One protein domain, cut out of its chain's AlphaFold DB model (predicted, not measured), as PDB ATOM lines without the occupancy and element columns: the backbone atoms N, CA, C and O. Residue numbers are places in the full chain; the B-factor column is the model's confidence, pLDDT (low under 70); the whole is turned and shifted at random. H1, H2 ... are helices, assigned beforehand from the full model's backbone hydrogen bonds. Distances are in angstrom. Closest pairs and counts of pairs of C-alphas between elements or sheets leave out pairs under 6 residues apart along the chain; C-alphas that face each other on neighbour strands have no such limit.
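What this domain is: This is residues 116 to 244 of the 611 residues of an uncharacterized protein of Candida dubliniensis (strain CD36 / ATCC MYA-646 / CBS 7987 / NCPF 3949 / NRRL Y-17841) (UniProt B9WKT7). One long kinked helix, H5, runs through the middle of a body of crossed helices, with H1 across its later part and H2 at its early part. H3 and H4 pack crosswise on each other beside H5, and H6 packs on H3, far from the middle. The printed part has 129 residues with six named helices, H1 to H6 along the chain, and no named strand: all helix. It is compact, with a radius of gyration of the C-alphas of 14.7 A, and spans 41 by 32 by 28 A.

Where its parts are: H1, residues 116 to 133, begins at C-alpha 116 (179.923, 203.428, 204.813), is 24.4 A long and has a kink of 34 degrees near residue 127. H2, residues 139 to 151, is 18.4 A long; H3, residues 154 to 167, 20.3 A; H4, residues 179 to 190, 16.5 A. H5, residues 197 to 221, is 34.8 A long, with a kink of 46 degrees near residue 204. H6, residues 231 to 243, is 18.4 A long and ends at C-alpha 243 (175.703, 216.089, 182.301).

How they stand to each other: H5 is the hub, touching H1, H2, H3 and H4. H1 touches it at a steep tilt of 46 degrees, opposite ways; the closest C-alphas, of Ile 119 and Ala 217, are 5.7 A apart. H3 and H4 touch at a steep tilt of 49 degrees, with the C-alphas of Arg 159 and Val 190 closest at 5.4 A. H6 touches H3, closest at the C-alphas of Tyr 234 and Arg 163, 6.0 A. Every O i to N i+4 pair is within hydrogen-bond range in H2, H4 and H6, against 9 of 14 in H1, 8 of 10 in H3 and 19 of 21 in H5.

The domain as a whole: The two C-alphas farthest apart, of Gln 138 and Glu 243, are 44.1 A apart. The printed part has no cut, and the link from H3 to H4, 11 residues, is long. The mean pLDDT of the printed part is 76.7; 26 residues are under 70, among them 133 to 141.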
ATOM      1  N   ASN A 116     179.115 203.341 206.032       66.81
ATOM      2  CA  ASN A 116     179.923 203.428 204.813       66.81
ATOM      3  C   ASN A 116     181.320 204.009 205.094       66.81
ATOM      4  O   ASN A 116     182.313 203.529 204.547       66.81
ATOM      5  N   SER A 117     181.432 204.944 206.048       69.94
ATOM      6  CA  SER A 117     182.721 205.501 206.485       69.94
ATOM      7  C   SER A 117     183.729 204.454 206.990       69.94
ATOM      8  O   SER A 117     184.935 204.675 206.890       69.94
ATOM      9  N   LYS A 118     183.270 203.316 207.532       77.56
ATOM     10  CA  LYS A 118     184.132 202.221 208.015       77.56
ATOM     11  C   LYS A 118     184.570 201.307 206.869       77.56
ATOM     12  O   LYS A 118     185.739 200.931 206.829       77.56
ATOM     13  N   ILE A 119     183.675 201.046 205.911       79.62
ATOM     14  CA  ILE A 119     183.965 200.307 204.674       79.62
ATOM     15  C   ILE A 119     185.085 201.014 203.900       79.62
ATOM     16  O   ILE A 119     186.123 200.410 203.637       79.62
ATOM     17  N   PHE A 120     184.938 202.316 203.624       81.25
ATOM     18  CA  PHE A 120     185.966 203.077 202.902       81.25
ATOM     19  C   PHE A 120     187.282 203.190 203.681       81.25
ATOM     20  O   PHE A 120     188.344 203.061 203.082       81.25
ATOM     21  N   LYS A 121     187.254 203.315 205.017       82.75
ATOM     22  CA  LYS A 121     188.483 203.256 205.836       82.75
ATOM     23  C   LYS A 121     189.196 201.906 205.716       82.75
ATOM     24  O   LYS A 121     190.412 201.894 205.556       82.75
ATOM     25  N   PHE A 122     188.475 200.783 205.753       83.88
ATOM     26  CA  PHE A 122     189.075 199.455 205.575       83.88
ATOM     27  C   PHE A 122     189.669 199.277 204.169       83.88
ATOM     28  O   PHE A 122     190.809 198.827 204.038       83.88
ATOM     29  N   ILE A 123     188.930 199.671 203.126       84.88
ATOM     30  CA  ILE A 123     189.391 199.612 201.732       84.88
ATOM     31  C   ILE A 123     190.644 200.483 201.555       84.88
ATOM     32  O   ILE A 123     191.683 199.978 201.132       84.88
ATOM     33  N   ASN A 124     190.599 201.754 201.963       85.12
ATOM     34  CA  ASN A 124     191.703 202.703 201.784       85.12
ATOM     35  C   ASN A 124     192.945 202.344 202.609       85.12
ATOM     36  O   ASN A 124     194.043 202.744 202.236       85.12
ATOM     37  N   ILE A 125     192.818 201.594 203.710       84.62
ATOM     38  CA  ILE A 125     193.976 201.044 204.431       84.62
ATOM     39  C   ILE A 125     194.614 199.907 203.625       84.62
ATOM     40  O   ILE A 125     195.819 199.936 203.381       84.62
ATOM     41  N   ASN A 126     193.831 198.927 203.169       81.81
ATOM     42  CA  ASN A 126     194.380 197.734 202.521       81.81
ATOM     43  C   ASN A 126     194.865 197.982 201.080       81.81
ATOM     44  O   ASN A 126     195.903 197.446 200.689       81.81
ATOM     45  N   LEU A 127     194.202 198.850 200.304       82.44
ATOM     46  CA  LEU A 127     194.653 199.210 198.949       82.44
ATOM     47  C   LEU A 127     196.045 199.866 198.933       82.44
ATOM     48  O   LEU A 127     196.765 199.736 197.945       82.44
ATOM     49  N   LYS A 128     196.480 200.492 200.034       78.19
ATOM     50  CA  LYS A 128     197.833 201.068 200.179       78.19
ATOM     51  C   LYS A 128     198.931 200.013 200.367       78.19
ATOM     52  O   LYS A 128     200.107 200.317 200.186       78.19
ATOM     53  N   ASP A 129     198.563 198.770 200.672       73.75
ATOM     54  CA  ASP A 129     199.481 197.633 200.816       73.75
ATOM     55  C   ASP A 129     199.431 196.654 199.628       73.75
ATOM     56  O   ASP A 129     200.109 195.624 199.664       73.75
ATOM     57  N   TYR A 130     198.684 196.951 198.554       78.00
ATOM     58  CA  TYR A 130     198.422 195.983 197.477       78.00
ATOM     59  C   TYR A 130     199.712 195.403 196.856       78.00
ATOM     60  O   TYR A 130     199.852 194.184 196.743       78.00
ATOM     61  N   LYS A 131     200.712 196.254 196.565       70.69
ATOM     62  CA  LYS A 131     202.027 195.844 196.022       70.69
ATOM     63  C   LYS A 131     202.816 194.914 196.955       70.69
ATOM     64  O   LYS A 131     203.676 194.184 196.480       70.69
ATOM     65  N   LYS A 132     202.536 194.937 198.263       71.44
ATOM     66  CA  LYS A 132     203.228 194.141 199.297       71.44
ATOM     67  C   LYS A 132     202.571 192.777 199.526       71.44
ATOM     68  O   LYS A 132     203.224 191.869 200.029       71.44
ATOM     69  N   ARG A 133     201.277 192.646 199.206       63.28
ATOM     70  CA  ARG A 133     200.473 191.427 199.427       63.28
ATOM     71  C   ARG A 133     200.390 190.512 198.205       63.28
ATOM     72  O   ARG A 133     200.103 189.332 198.370       63.28
ATOM     73  N   ILE A 134     200.647 191.029 197.004       64.69
ATOM     74  CA  ILE A 134     200.729 190.228 195.776       64.69
ATOM     75  C   ILE A 134     201.980 189.325 195.834       64.69
ATOM     76  O   ILE A 134     203.092 189.854 195.895       64.69
ATOM     77  N   PRO A 135     201.852 187.983 195.763       56.91
ATOM     78  CA  PRO A 135     203.006 187.088 195.738       56.91
ATOM     79  C   PRO A 135     203.881 187.285 194.492       56.91
ATOM     80  O   PRO A 135     203.416 187.717 193.434       56.91
ATOM     81  N   GLY A 136     205.156 186.904 194.594       62.69
ATOM     82  CA  GLY A 136     206.155 186.975 193.519       62.69
ATOM     83  C   GLY A 136     206.002 185.921 192.413       62.69
ATOM     84  O   GLY A 136     206.995 185.336 191.998       62.69
ATOM     85  N   GLU A 137     204.783 185.647 191.938       69.00
ATOM     86  CA  GLU A 137     204.556 184.720 190.818       69.00
ATOM     87  C   GLU A 137     205.194 185.218 189.508       69.00
ATOM     88  O   GLU A 137     205.241 186.426 189.249       69.00
ATOM     89  N   GLN A 138     205.640 184.291 188.656       64.69
ATOM     90  CA  GLN A 138     206.187 184.597 187.326       64.69
ATOM     91  C   GLN A 138     205.090 185.121 186.384       64.69
ATOM     92  O   GLN A 138     203.961 184.638 186.438       64.69
ATOM     93  N   ALA A 139     205.423 186.083 185.513       63.41
ATOM     94  CA  ALA A 139     204.460 186.787 184.652       63.41
ATOM     95  C   ALA A 139     203.547 185.833 183.862       63.41
ATOM     96  O   ALA A 139     202.335 185.864 184.049       63.41
ATOM     97  N   ASN A 140     204.134 184.897 183.114       67.75
ATOM     98  CA  ASN A 140     203.419 183.922 182.285       67.75
ATOM     99  C   ASN A 140     202.388 183.095 183.083       67.75
ATOM    100  O   ASN A 140     201.317 182.771 182.580       67.75
ATOM    101  N   VAL A 141     202.697 182.761 184.345       64.06
ATOM    102  CA  VAL A 141     201.801 181.988 185.226       64.06
ATOM    103  C   VAL A 141     200.618 182.841 185.691       64.06
ATOM    104  O   VAL A 141     199.507 182.328 185.812       64.06
ATOM    105  N   ARG A 142     200.827 184.147 185.908       71.19
ATOM    106  CA  ARG A 142     199.734 185.095 186.179       71.19
ATOM    107  C   ARG A 142     198.860 185.271 184.946       71.19
ATOM    108  O   ARG A 142     197.647 185.229 185.072       71.19
ATOM    109  N   GLU A 143     199.465 185.454 183.776       75.31
ATOM    110  CA  GLU A 143     198.758 185.687 182.514       75.31
ATOM    111  C   GLU A 143     197.814 184.521 182.200       75.31
ATOM    112  O   GLU A 143     196.615 184.747 182.059       75.31
ATOM    113  N   SER A 144     198.288 183.268 182.238       73.12
ATOM    114  CA  SER A 144     197.412 182.100 182.039       73.12
ATOM    115  C   SER A 144     196.280 182.004 183.074       73.12
ATOM    116  O   SER A 144     195.139 181.752 182.693       73.12
ATOM    117  N   LYS A 145     196.552 182.273 184.362       76.56
ATOM    118  CA  LYS A 145     195.508 182.325 185.407       76.56
ATOM    119  C   LYS A 145     194.489 183.438 185.161       76.56
ATOM    120  O   LYS A 145     193.311 183.247 185.436       76.56
ATOM    121  N   ILE A 146     194.928 184.601 184.679       74.44
ATOM    122  CA  ILE A 146     194.057 185.742 184.380       74.44
ATOM    123  C   ILE A 146     193.205 185.444 183.142       74.44
ATOM    124  O   ILE A 146     192.019 185.756 183.154       74.44
ATOM    125  N   GLU A 147     193.749 184.791 182.112       76.38
ATOM    126  CA  GLU A 147     192.947 184.325 180.975       76.38
ATOM    127  C   GLU A 147     191.858 183.337 181.395       76.38
ATOM    128  O   GLU A 147     190.709 183.480 180.983       76.38
ATOM    129  N   GLU A 148     192.217 182.333 182.195       72.75
ATOM    130  CA  GLU A 148     191.288 181.329 182.716       72.75
ATOM    131  C   GLU A 148     190.208 181.981 183.591       72.75
ATOM    132  O   GLU A 148     189.020 181.735 183.397       72.75
ATOM    133  N   GLN A 149     190.602 182.893 184.484       72.50
ATOM    134  CA  GLN A 149     189.668 183.655 185.311       72.50
ATOM    135  C   GLN A 149     188.729 184.527 184.468       72.50
ATOM    136  O   GLN A 149     187.529 184.489 184.695       72.50
ATOM    137  N   ILE A 150     189.219 185.259 183.464       72.69
ATOM    138  CA  ILE A 150     188.374 186.097 182.591       72.69
ATOM    139  C   ILE A 150     187.360 185.261 181.791       72.69
ATOM    140  O   ILE A 150     186.234 185.716 181.586       72.69
ATOM    141  N   LYS A 151     187.737 184.053 181.353       67.94
ATOM    142  CA  LYS A 151     186.868 183.146 180.580       67.94
ATOM    143  C   LYS A 151     185.799 182.465 181.447       67.94
ATOM    144  O   LYS A 151     184.695 182.237 180.962       67.94
ATOM    145  N   ASN A 152     186.104 182.180 182.714       59.28
ATOM    146  CA  ASN A 152     185.244 181.413 183.617       59.28
ATOM    147  C   ASN A 152     184.353 182.338 184.478       59.28
ATOM    148  O   ASN A 152     184.624 182.558 185.659       59.28
ATOM    149  N   ASP A 153     183.299 182.894 183.866       53.50
ATOM    150  CA  ASP A 153     182.151 183.620 184.466       53.50
ATOM    151  C   ASP A 153     182.415 184.912 185.275       53.50
ATOM    152  O   ASP A 153     181.496 185.705 185.506       53.50
ATOM    153  N   ILE A 154     183.659 185.193 185.662       54.03
ATOM    154  CA  ILE A 154     184.040 186.274 186.589       54.03
ATOM    155  C   ILE A 154     183.556 187.672 186.175       54.03
ATOM    156  O   ILE A 154     183.268 188.500 187.043       54.03
ATOM    157  N   ILE A 155     183.402 187.950 184.876       63.06
ATOM    158  CA  ILE A 155     182.876 189.236 184.389       63.06
ATOM    159  C   ILE A 155     181.473 189.523 184.963       63.06
ATOM    160  O   ILE A 155     181.167 190.680 185.264       63.06
ATOM    161  N   VAL A 156     180.635 188.501 185.175       67.50
ATOM    162  CA  VAL A 156     179.285 188.668 185.740       67.50
ATOM    163  C   VAL A 156     179.354 189.058 187.218       67.50
ATOM    164  O   VAL A 156     178.736 190.049 187.607       67.50
ATOM    165  N   GLU A 157     180.157 188.352 188.022       72.81
ATOM    166  CA  GLU A 157     180.376 188.689 189.439       72.81
ATOM    167  C   GLU A 157     181.047 190.053 189.637       72.81
ATOM    168  O   GLU A 157     180.779 190.749 190.616       72.81
ATOM    169  N   TYR A 158     181.959 190.434 188.742       81.12
ATOM    170  CA  TYR A 158     182.770 191.634 188.928       81.12
ATOM    171  C   TYR A 158     181.982 192.909 188.593       81.12
ATOM    172  O   TYR A 158     182.178 193.928 189.254       81.12
ATOM    173  N   ARG A 159     181.038 192.870 187.639       82.00
ATOM    174  CA  ARG A 159     180.250 194.045 187.203       82.00
ATOM    175  C   ARG A 159     179.551 194.810 188.347       82.00
ATOM    176  O   ARG A 159     179.777 196.021 188.420       82.00
ATOM    177  N   PRO A 160     178.758 194.197 189.254       80.75
ATOM    178  CA  PRO A 160     178.123 194.915 190.371       80.75
ATOM    179  C   PRO A 160     179.121 195.569 191.336       80.75
ATOM    180  O   PRO A 160     178.804 196.571 191.978       80.75
ATOM    181  N   ILE A 161     180.336 195.022 191.421       83.38
ATOM    182  CA  ILE A 161     181.409 195.498 192.300       83.38
ATOM    183  C   ILE A 161     182.187 196.641 191.631       83.38
ATOM    184  O   ILE A 161     182.469 197.654 192.269       83.38
ATOM    185  N   CYS A 162     182.442 196.546 190.323       85.00
ATOM    186  CA  CYS A 162     182.981 197.639 189.511       85.00
ATOM    187  C   CYS A 162     182.063 198.875 189.526       85.00
ATOM    188  O   CYS A 162     182.557 199.995 189.641       85.00
ATOM    189  N   ARG A 163     180.733 198.686 189.478       85.81
ATOM    190  CA  ARG A 163     179.745 199.774 189.630       85.81
ATOM    191  C   ARG A 163     179.878 200.493 190.969       85.81
ATOM    192  O   ARG A 163     179.971 201.715 190.990       85.81
ATOM    193  N   PHE A 164     179.953 199.739 192.070       84.25
ATOM    194  CA  PHE A 164     180.169 200.308 193.403       84.25
ATOM    195  C   PHE A 164     181.472 201.118 193.481       84.25
ATOM    196  O   PHE A 164     181.473 202.210 194.055       84.25
ATOM    197  N   PHE A 165     182.563 200.605 192.892       84.31
ATOM    198  CA  PHE A 165     183.842 201.317 192.817       84.31
ATOM    199  C   PHE A 165     183.732 202.637 192.052       84.31
ATOM    200  O   PHE A 165     184.245 203.638 192.540       84.31
ATOM    201  N   LEU A 166     183.056 202.654 190.898       85.31
ATOM    202  CA  LEU A 166     182.865 203.865 190.093       85.31
ATOM    203  C   LEU A 166     181.992 204.905 190.814       85.31
ATOM    204  O   LEU A 166     182.394 206.054 190.952       85.31
ATOM    205  N   MET A 167     180.853 204.498 191.378       82.69
ATOM    206  CA  MET A 167     179.945 205.413 192.087       82.69
ATOM    207  C   MET A 167     180.518 205.998 193.386       82.69
ATOM    208  O   MET A 167     180.014 206.997 193.893       82.69
ATOM    209  N   ASN A 168     181.558 205.381 193.952       81.50
ATOM    210  CA  ASN A 168     182.225 205.850 195.168       81.50
ATOM    211  C   ASN A 168     183.698 206.204 194.922       81.50
ATOM    212  O   ASN A 168     184.488 206.234 195.867       81.50
ATOM    213  N   PHE A 169     184.080 206.469 193.672       80.31
ATOM    214  CA  PHE A 169     185.483 206.556 193.270       80.31
ATOM    215  C   PHE A 169     186.246 207.715 193.929       80.31
ATOM    216  O   PHE A 169     187.467 207.646 194.043       80.31
ATOM    217  N   ASP A 170     185.560 208.766 194.391       77.50
ATOM    218  CA  ASP A 170     186.140 209.886 195.161       77.50
ATOM    219  C   ASP A 170     186.377 209.570 196.640       77.50
ATOM    220  O   ASP A 170     187.174 210.229 197.303       77.50
ATOM    221  N   LYS A 171     185.719 208.534 197.169       80.81
ATOM    222  CA  LYS A 171     185.874 208.080 198.560       80.81
ATOM    223  C   LYS A 171     187.022 207.071 198.711       80.81
ATOM    224  O   LYS A 171     187.298 206.621 199.825       80.81
ATOM    225  N   ILE A 172     187.668 206.690 197.604       78.94
ATOM    226  CA  ILE A 172     188.605 205.568 197.521       78.94
ATOM    227  C   ILE A 172     190.007 206.068 197.148       78.94
ATOM    228  O   ILE A 172     190.236 206.614 196.073       78.94
ATOM    229  N   GLU A 173     190.957 205.884 198.064       74.19
ATOM    230  CA  GLU A 173     192.312 206.434 197.960       74.19
ATOM    231  C   GLU A 173     193.299 205.443 197.326       74.19
ATOM    232  O   GLU A 173     193.615 204.399 197.904       74.19
ATOM    233  N   PHE A 174     193.880 205.827 196.187       72.31
ATOM    234  CA  PHE A 174     194.963 205.097 195.525       72.31
ATOM    235  C   PHE A 174     196.287 205.864 195.683       72.31
ATOM    236  O   PHE A 174     196.435 206.952 195.139       72.31
ATOM    237  N   ILE A 175     197.262 205.301 196.408       62.53
ATOM    238  CA  ILE A 175     198.606 205.909 196.560       62.53
ATOM    239  C   ILE A 175     199.537 205.577 195.381       62.53
ATOM    240  O   ILE A 175     200.451 206.333 195.074       62.53
ATOM    241  N   ASP A 176     199.321 204.434 194.729       62.31
ATOM    242  CA  ASP A 176     200.368 203.734 193.972       62.31
ATOM    243  C   ASP A 176     199.985 203.400 192.511       62.31
ATOM    244  O   ASP A 176     200.693 202.634 191.844       62.31
ATOM    245  N   VAL A 177     198.856 203.939 192.027       71.50
ATOM    246  CA  VAL A 177     198.224 203.600 190.737       71.50
ATOM    247  C   VAL A 177     197.616 204.844 190.078       71.50
ATOM    248  O   VAL A 177     197.068 205.703 190.764       71.50
ATOM    249  N   ASN A 178     197.656 204.925 188.743       77.75
ATOM    250  CA  ASN A 178     196.967 205.976 187.989       77.75
ATOM    251  C   ASN A 178     195.438 205.810 188.087       77.75
ATOM    252  O   ASN A 178     194.869 204.902 187.475       77.75
ATOM    253  N   ARG A 179     194.794 206.725 188.824       78.94
ATOM    254  CA  ARG A 179     193.343 206.797 189.052       78.94
ATOM    255  C   ARG A 179     192.542 206.714 187.745       78.94
ATOM    256  O   ARG A 179     191.716 205.818 187.601       78.94
ATOM    257  N   ASN A 180     192.865 207.550 186.760       82.62
ATOM    258  CA  ASN A 180     192.145 207.635 185.485       82.62
ATOM    259  C   ASN A 180     192.257 206.329 184.672       82.62
ATOM    260  O   ASN A 180     191.320 205.937 183.980       82.62
ATOM    261  N   SER A 181     193.388 205.616 184.771       81.44
ATOM    262  CA  SER A 181     193.556 204.312 184.112       81.44
ATOM    263  C   SER A 181     192.717 203.205 184.758       81.44
ATOM    264  O   SER A 181     192.228 202.337 184.042       81.44
ATOM    265  N   ILE A 182     192.534 203.224 186.084       82.75
ATOM    266  CA  ILE A 182     191.599 202.309 186.762       82.75
ATOM    267  C   ILE A 182     190.167 202.649 186.338       82.75
ATOM    268  O   ILE A 182     189.399 201.755 186.003       82.75
ATOM    269  N   GLU A 183     189.815 203.933 186.339       85.19
ATOM    270  CA  GLU A 183     188.463 204.411 186.050       85.19
ATOM    271  C   GLU A 183     187.992 204.016 184.648       85.19
ATOM    272  O   GLU A 183     186.910 203.452 184.493       85.19
ATOM    273  N   ASN A 184     188.832 204.242 183.633       86.62
ATOM    274  CA  ASN A 184     188.537 203.860 182.253       86.62
ATOM    275  C   ASN A 184     188.392 202.339 182.107       86.62
ATOM    276  O   ASN A 184     187.437 201.874 181.488       86.62
ATOM    277  N   TYR A 185     189.277 201.561 182.735       87.00
ATOM    278  CA  TYR A 185     189.215 200.098 182.731       87.00
ATOM    279  C   TYR A 185     187.946 199.560 183.423       87.00
ATOM    280  O   TYR A 185     187.258 198.697 182.877       87.00
ATOM    281  N   LEU A 186     187.567 200.118 184.578       87.06
ATOM    282  CA  LEU A 186     186.307 199.800 185.258       87.06
ATOM    283  C   LEU A 186     185.089 200.160 184.392       87.06
ATOM    284  O   LEU A 186     184.169 199.349 184.276       87.06
ATOM    285  N   LYS A 187     185.090 201.339 183.754       86.31
ATOM    286  CA  LYS A 187     184.026 201.781 182.836       86.31
ATOM    287  C   LYS A 187     183.874 200.829 181.650       86.31
ATOM    288  O   LYS A 187     182.750 200.461 181.329       86.31
ATOM    289  N   LEU A 188     184.972 200.374 181.041       85.81
ATOM    290  CA  LEU A 188     184.936 199.398 179.944       85.81
ATOM    291  C   LEU A 188     184.297 198.063 180.376       85.81
ATOM    292  O   LEU A 188     183.430 197.555 179.666       85.81
ATOM    293  N   ILE A 189     184.646 197.541 181.562       84.62
ATOM    294  CA  ILE A 189     184.074 196.291 182.109       84.62
ATOM    295  C   ILE A 189     182.569 196.421 182.376       84.62
ATOM    296  O   ILE A 189     181.802 195.501 182.078       84.62
ATOM    297  N   VAL A 190     182.137 197.542 182.962       83.81
ATOM    298  CA  VAL A 190     180.726 197.765 183.325       83.81
ATOM    299  C   VAL A 190     179.860 198.068 182.103       83.81
ATOM    300  O   VAL A 190     178.723 197.598 182.047       83.81
ATOM    301  N   ASP A 191     180.403 198.793 181.124       81.81
ATOM    302  CA  ASP A 191     179.752 199.095 179.843       81.81
ATOM    303  C   ASP A 191     179.766 197.902 178.863       81.81
ATOM    304  O   ASP A 191     179.295 198.031 177.737       81.81
ATOM    305  N   GLU A 192     180.301 196.746 179.275       77.69
ATOM    306  CA  GLU A 192     180.348 195.501 178.491       77.69
ATOM    307  C   GLU A 192     181.157 195.621 177.179       77.69
ATOM    308  O   GLU A 192     180.957 194.857 176.234       77.69
ATOM    309  N   ARG A 193     182.090 196.583 177.120       78.25
ATOM    310  CA  ARG A 193     182.916 196.876 175.941       78.25
ATOM    311  C   ARG A 193     184.098 195.910 175.822       78.25
ATOM    312  O   ARG A 193     184.568 195.357 176.811       78.25
ATOM    313  N   HIS A 194     184.599 195.732 174.597       76.31
ATOM    314  CA  HIS A 194     185.823 194.965 174.364       76.31
ATOM    315  C   HIS A 194     187.031 195.661 175.011       76.31
ATOM    316  O   HIS A 194     187.160 196.883 174.943       76.31
ATOM    317  N   ILE A 195     187.906 194.865 175.624       80.62
ATOM    318  CA  ILE A 195     189.134 195.291 176.297       80.62
ATOM    319  C   ILE A 195     190.258 194.406 175.767       80.62
ATOM    320  O   ILE A 195     190.117 193.183 175.720       80.62
ATOM    321  N   GLU A 196     191.385 195.006 175.391       79.81
ATOM    322  CA  GLU A 196     192.551 194.235 174.969       79.81
ATOM    323  C   GLU A 196     193.089 193.384 176.128       79.81
ATOM    324  O   GLU A 196     193.284 193.877 177.242       79.81
ATOM    325  N   MET A 197     193.438 192.122 175.859       77.56
ATOM    326  CA  MET A 197     194.008 191.220 176.875       77.56
ATOM    327  C   MET A 197     195.254 191.815 177.559       77.56
ATOM    328  O   MET A 197     195.471 191.615 178.751       77.56
ATOM    329  N   LYS A 198     196.026 192.635 176.832       77.94
ATOM    330  CA  LYS A 198     197.182 193.394 177.336       77.94
ATOM    331  C   LYS A 198     196.813 194.422 178.415       77.94
ATOM    332  O   LYS A 198     197.569 194.602 179.371       77.94
ATOM    333  N   GLU A 199     195.663 195.087 178.295       78.19
ATOM    334  CA  GLU A 199     195.154 195.996 179.327       78.19
ATOM    335  C   GLU A 199     194.519 195.220 180.489       78.19
ATOM    336  O   GLU A 199     194.765 195.554 181.654       78.19
ATOM    337  N   HIS A 200     193.815 194.120 180.198       81.00
ATOM    338  CA  HIS A 200     193.365 193.178 181.222       81.00
ATOM    339  C   HIS A 200     194.529 192.682 182.094       81.00
ATOM    340  O   HIS A 200     194.476 192.880 183.302       81.00
ATOM    341  N   PHE A 201     195.618 192.129 181.550       77.81
ATOM    342  CA  PHE A 201     196.746 191.659 182.376       77.81
ATOM    343  C   PHE A 201     197.342 192.766 183.263       77.81
ATOM    344  O   PHE A 201     197.684 192.519 184.424       77.81
ATOM    345  N   LYS A 202     197.401 194.004 182.752       80.88
ATOM    346  CA  LYS A 202     197.916 195.180 183.467       80.88
ATOM    347  C   LYS A 202     197.058 195.577 184.675       80.88
ATOM    348  O   LYS A 202     197.620 195.949 185.703       80.88
ATOM    349  N   GLN A 203     195.728 195.510 184.565       82.81
ATOM    350  CA  GLN A 203     194.801 196.046 185.577       82.81
ATOM    351  C   GLN A 203     194.027 194.971 186.364       82.81
ATOM    352  O   GLN A 203     193.614 195.210 187.499       82.81
ATOM    353  N   PHE A 204     193.845 193.764 185.821       83.19
ATOM    354  CA  PHE A 204     193.035 192.698 186.424       83.19
ATOM    355  C   PHE A 204     193.589 192.215 187.770       83.19
ATOM    356  O   PHE A 204     192.816 191.959 188.688       83.19
ATOM    357  N   THR A 205     194.917 192.153 187.936       80.94
ATOM    358  CA  THR A 205     195.530 191.784 189.232       80.94
ATOM    359  C   THR A 205     195.106 192.748 190.348       80.94
ATOM    360  O   THR A 205     194.817 192.323 191.466       80.94
ATOM    361  N   LEU A 206     195.031 194.048 190.040       83.12
ATOM    362  CA  LEU A 206     194.545 195.066 190.969       83.12
ATOM    363  C   LEU A 206     193.027 194.959 191.165       83.12
ATOM    364  O   LEU A 206     192.570 195.032 192.301       83.12
ATOM    365  N   LEU A 207     192.261 194.735 190.092       85.06
ATOM    366  CA  LEU A 207     190.808 194.563 190.154       85.06
ATOM    367  C   LEU A 207     190.393 193.393 191.054       85.06
ATOM    368  O   LEU A 207     189.539 193.565 191.917       85.06
ATOM    369  N   ASN A 208     191.011 192.223 190.883       83.88
ATOM    370  CA  ASN A 208     190.731 191.036 191.689       83.88
ATOM    371  C   ASN A 208     191.026 191.316 193.179       83.88
ATOM    372  O   ASN A 208     190.179 191.079 194.041       83.88
ATOM    373  N   TYR A 209     192.159 191.966 193.481       85.06
ATOM    374  CA  TYR A 209     192.477 192.402 194.845       85.06
ATOM    375  C   TYR A 209     191.455 193.409 195.406       85.06
ATOM    376  O   TYR A 209     190.948 193.224 196.513       85.06
ATOM    377  N   MET A 210     191.104 194.445 194.639       82.56
ATOM    378  CA  MET A 210     190.079 195.440 194.980       82.56
ATOM    379  C   MET A 210     188.727 194.781 195.301       82.56
ATOM    380  O   MET A 210     188.092 195.106 196.305       82.56
ATOM    381  N   ILE A 211     188.312 193.815 194.483       84.44
ATOM    382  CA  ILE A 211     187.068 193.058 194.642       84.44
ATOM    383  C   ILE A 211     187.099 192.172 195.887       84.44
ATOM    384  O   ILE A 211     186.130 192.165 196.651       84.44
ATOM    385  N   GLN A 212     188.209 191.478 196.146       84.75
ATOM    386  CA  GLN A 212     188.364 190.700 197.373       84.75
ATOM    387  C   GLN A 212     188.309 191.601 198.616       84.75
ATOM    388  O   GLN A 212     187.618 191.260 199.574       84.75
ATOM    389  N   GLN A 213     188.942 192.780 198.591       84.88
ATOM    390  CA  GLN A 213     188.874 193.729 199.708       84.88
ATOM    391  C   GLN A 213     187.463 194.288 199.943       84.88
ATOM    392  O   GLN A 213     187.102 194.512 201.096       84.88
ATOM    393  N   ILE A 214     186.624 194.437 198.909       81.88
ATOM    394  CA  ILE A 214     185.190 194.721 199.100       81.88
ATOM    395  C   ILE A 214     184.463 193.528 199.725       81.88
ATOM    396  O   ILE A 214     183.777 193.704 200.736       81.88
ATOM    397  N   LYS A 215     184.621 192.317 199.173       82.12
ATOM    398  CA  LYS A 215     183.967 191.112 199.712       82.12
ATOM    399  C   LYS A 215     184.343 190.887 201.186       82.12
ATOM    400  O   LYS A 215     183.482 190.512 201.976       82.12
ATOM    401  N   GLU A 216     185.580 191.184 201.583       82.88
ATOM    402  CA  GLU A 216     186.036 191.166 202.982       82.88
ATOM    403  C   GLU A 216     185.450 192.319 203.819       82.88
ATOM    404  O   GLU A 216     184.903 192.063 204.893       82.88
ATOM    405  N   ALA A 217     185.490 193.568 203.337       80.50
ATOM    406  CA  ALA A 217     184.977 194.735 204.065       80.50
ATOM    407  C   ALA A 217     183.485 194.610 204.419       80.50
ATOM    408  O   ALA A 217     183.085 194.901 205.549       80.50
ATOM    409  N   PHE A 218     182.662 194.144 203.475       77.50
ATOM    410  CA  PHE A 218     181.233 193.950 203.716       77.50
ATOM    411  C   PHE A 218     180.975 192.800 204.699       77.50
ATOM    412  O   PHE A 218     180.243 193.022 205.662       77.50
ATOM    413  N   LYS A 219     181.651 191.644 204.561       77.44
ATOM    414  CA  LYS A 219     181.556 190.508 205.508       77.44
ATOM    415  C   LYS A 219     181.989 190.859 206.939       77.44
ATOM    416  O   LYS A 219     181.453 190.306 207.900       77.44
ATOM    417  N   LEU A 220     182.965 191.759 207.094       71.00
ATOM    418  CA  LEU A 220     183.424 192.249 208.401       71.00
ATOM    419  C   LEU A 220     182.407 193.174 209.079       71.00
ATOM    420  O   LEU A 220     182.365 193.242 210.306       71.00
ATOM    421  N   GLN A 221     181.601 193.896 208.298       66.31
ATOM    422  CA  GLN A 221     180.684 194.913 208.810       66.31
ATOM    423  C   GLN A 221     179.214 194.468 208.853       66.31
ATOM    424  O   GLN A 221     178.415 195.036 209.602       66.31
ATOM    425  N   ARG A 222     178.848 193.449 208.075       62.25
ATOM    426  CA  ARG A 222     177.555 192.761 208.090       62.25
ATOM    427  C   ARG A 222     177.817 191.273 207.858       62.25
ATOM    428  O   ARG A 222     178.593 190.920 206.983       62.25
ATOM    429  N   HIS A 223     177.141 190.386 208.586       61.00
ATOM    430  CA  HIS A 223     177.205 188.936 208.334       61.00
ATOM    431  C   HIS A 223     176.337 188.543 207.121       61.00
ATOM    432  O   HIS A 223     175.412 187.744 207.236       61.00
ATOM    433  N   ILE A 224     176.583 189.204 205.990       59.31
ATOM    434  CA  ILE A 224     175.814 189.163 204.744       59.31
ATOM    435  C   ILE A 224     176.826 189.281 203.597       59.31
ATOM    436  O   ILE A 224     177.816 190.007 203.719       59.31
ATOM    437  N   ASP A 225     176.592 188.569 202.501       61.62
ATOM    438  CA  ASP A 225     177.373 188.715 201.274       61.62
ATOM    439  C   ASP A 225     177.061 190.033 200.538       61.62
ATOM    440  O   ASP A 225     176.126 190.758 200.877       61.62
ATOM    441  N   PHE A 226     177.912 190.401 199.576       71.00
ATOM    442  CA  PHE A 226     177.807 191.671 198.856       71.00
ATOM    443  C   PHE A 226     177.168 191.472 197.479       71.00
ATOM    444  O   PHE A 226     177.861 191.133 196.521       71.00
ATOM    445  N   ASP A 227     175.865 191.741 197.388       65.19
ATOM    446  CA  ASP A 227     175.081 191.639 196.143       65.19
ATOM    447  C   ASP A 227     175.424 192.737 195.108       65.19
ATOM    448  O   ASP A 227     175.044 192.655 193.939       65.19
ATOM    449  N   GLY A 228     176.191 193.757 195.514       71.75
ATOM    450  CA  GLY A 228     176.672 194.827 194.643       71.75
ATOM    451  C   GLY A 228     175.656 195.931 194.356       71.75
ATOM    452  O   GLY A 228     174.692 196.122 195.094       71.75
ATOM    453  N   VAL A 229     175.919 196.702 193.295       75.25
ATOM    454  CA  VAL A 229     175.059 197.810 192.849       75.25
ATOM    455  C   VAL A 229     174.344 197.463 191.538       75.25
ATOM    456  O   VAL A 229     174.915 196.838 190.630       75.25
ATOM    457  N   SER A 230     173.076 197.873 191.445       77.25
ATOM    458  CA  SER A 230     172.187 197.585 190.316       77.25
ATOM    459  C   SER A 230     172.666 198.252 189.012       77.25
ATOM    460  O   SER A 230     173.538 199.126 189.024       77.25
ATOM    461  N   LYS A 231     172.151 197.818 187.851       78.50
ATOM    462  CA  LYS A 231     172.544 198.427 186.559       78.50
ATOM    463  C   LYS A 231     171.922 199.819 186.411       78.50
ATOM    464  O   LYS A 231     172.539 200.717 185.850       78.50
ATOM    465  N   GLU A 232     170.740 199.996 186.979       81.88
ATOM    466  CA  GLU A 232     169.902 201.193 186.949       81.88
ATOM    467  C   GLU A 232     170.518 202.317 187.795       81.88
ATOM    468  O   GLU A 232     170.640 203.445 187.322       81.88
ATOM    469  N   GLU A 233     170.978 202.001 189.012       82.31
ATOM    470  CA  GLU A 233     171.606 202.969 189.924       82.31
ATOM    471  C   GLU A 233     172.941 203.499 189.364       82.31
ATOM    472  O   GLU A 233     173.198 204.703 189.389       82.31
ATOM    473  N   TYR A 234     173.747 202.619 188.758       84.94
ATOM    474  CA  TYR A 234     174.962 203.013 188.038       84.94
ATOM    475  C   TYR A 234     174.668 203.862 186.799       84.94
ATOM    476  O   TYR A 234     175.356 204.854 186.568       84.94
ATOM    477  N   ASN A 235     173.654 203.501 186.006       85.56
ATOM    478  CA  ASN A 235     173.278 204.282 184.826       85.56
ATOM    479  C   ASN A 235     172.852 205.707 185.215       85.56
ATOM    480  O   ASN A 235     173.260 206.654 184.550       85.56
ATOM    481  N   LYS A 236     172.104 205.866 186.319       86.75
ATOM    482  CA  LYS A 236     171.723 207.178 186.865       86.75
ATOM    483  C   LYS A 236     172.948 208.019 187.237       86.75
ATOM    484  O   LYS A 236     173.073 209.143 186.761       86.75
ATOM    485  N   TRP A 237     173.882 207.452 188.005       86.56
ATOM    486  CA  TRP A 237     175.150 208.119 188.337       86.56
ATOM    487  C   TRP A 237     175.966 208.483 187.087       86.56
ATOM    488  O   TRP A 237     176.570 209.550 187.026       86.56
ATOM    489  N   LYS A 238     175.972 207.619 186.063       84.62
ATOM    490  CA  LYS A 238     176.686 207.873 184.807       84.62
ATOM    491  C   LYS A 238     176.110 209.083 184.057       84.62
ATOM    492  O   LYS A 238     176.889 209.920 183.615       84.62
ATOM    493  N   SER A 239     174.784 209.212 183.978       84.00
ATOM    494  CA  SER A 239     174.126 210.402 183.414       84.00
ATOM    495  C   SER A 239     174.481 211.675 184.187       84.00
ATOM    496  O   SER A 239     174.971 212.623 183.582       84.00
ATOM    497  N   GLU A 240     174.367 211.667 185.519       83.12
ATOM    498  CA  GLU A 240     174.739 212.806 186.382       83.12
ATOM    499  C   GLU A 240     176.209 213.236 186.187       83.12
ATOM    500  O   GLU A 240     176.551 214.423 186.208       83.12
ATOM    501  N   GLN A 241     177.097 212.266 185.958       76.12
ATOM    502  CA  GLN A 241     178.506 212.512 185.661       76.12
ATOM    503  C   GLN A 241     178.741 213.085 184.264       76.12
ATOM    504  O   GLN A 241     179.675 213.862 184.095       76.12
ATOM    505  N   ASP A 242     177.979 212.693 183.248       76.25
ATOM    506  CA  ASP A 242     178.197 213.152 181.871       76.25
ATOM    507  C   ASP A 242     177.458 214.473 181.572       76.25
ATOM    508  O   ASP A 242     177.962 215.278 180.790       76.25
ATOM    509  N   GLU A 243     176.363 214.773 182.280       74.81
ATOM    510  CA  GLU A 243     175.703 216.089 182.301       74.81
ATOM    511  C   GLU A 243     176.606 217.174 182.919       74.81
ATOM    512  O   GLU A 243     176.809 218.230 182.320       74.81
ATOM    513  N   SER A 244     177.232 216.895 184.070       61.34
ATOM    514  CA  SER A 244     178.107 217.855 184.775       61.34
ATOM    515  C   SER A 244     179.367 218.264 183.994       61.34
ATOM    516  O   SER A 244     179.914 219.338 184.239       61.34
TER     517      SER A 244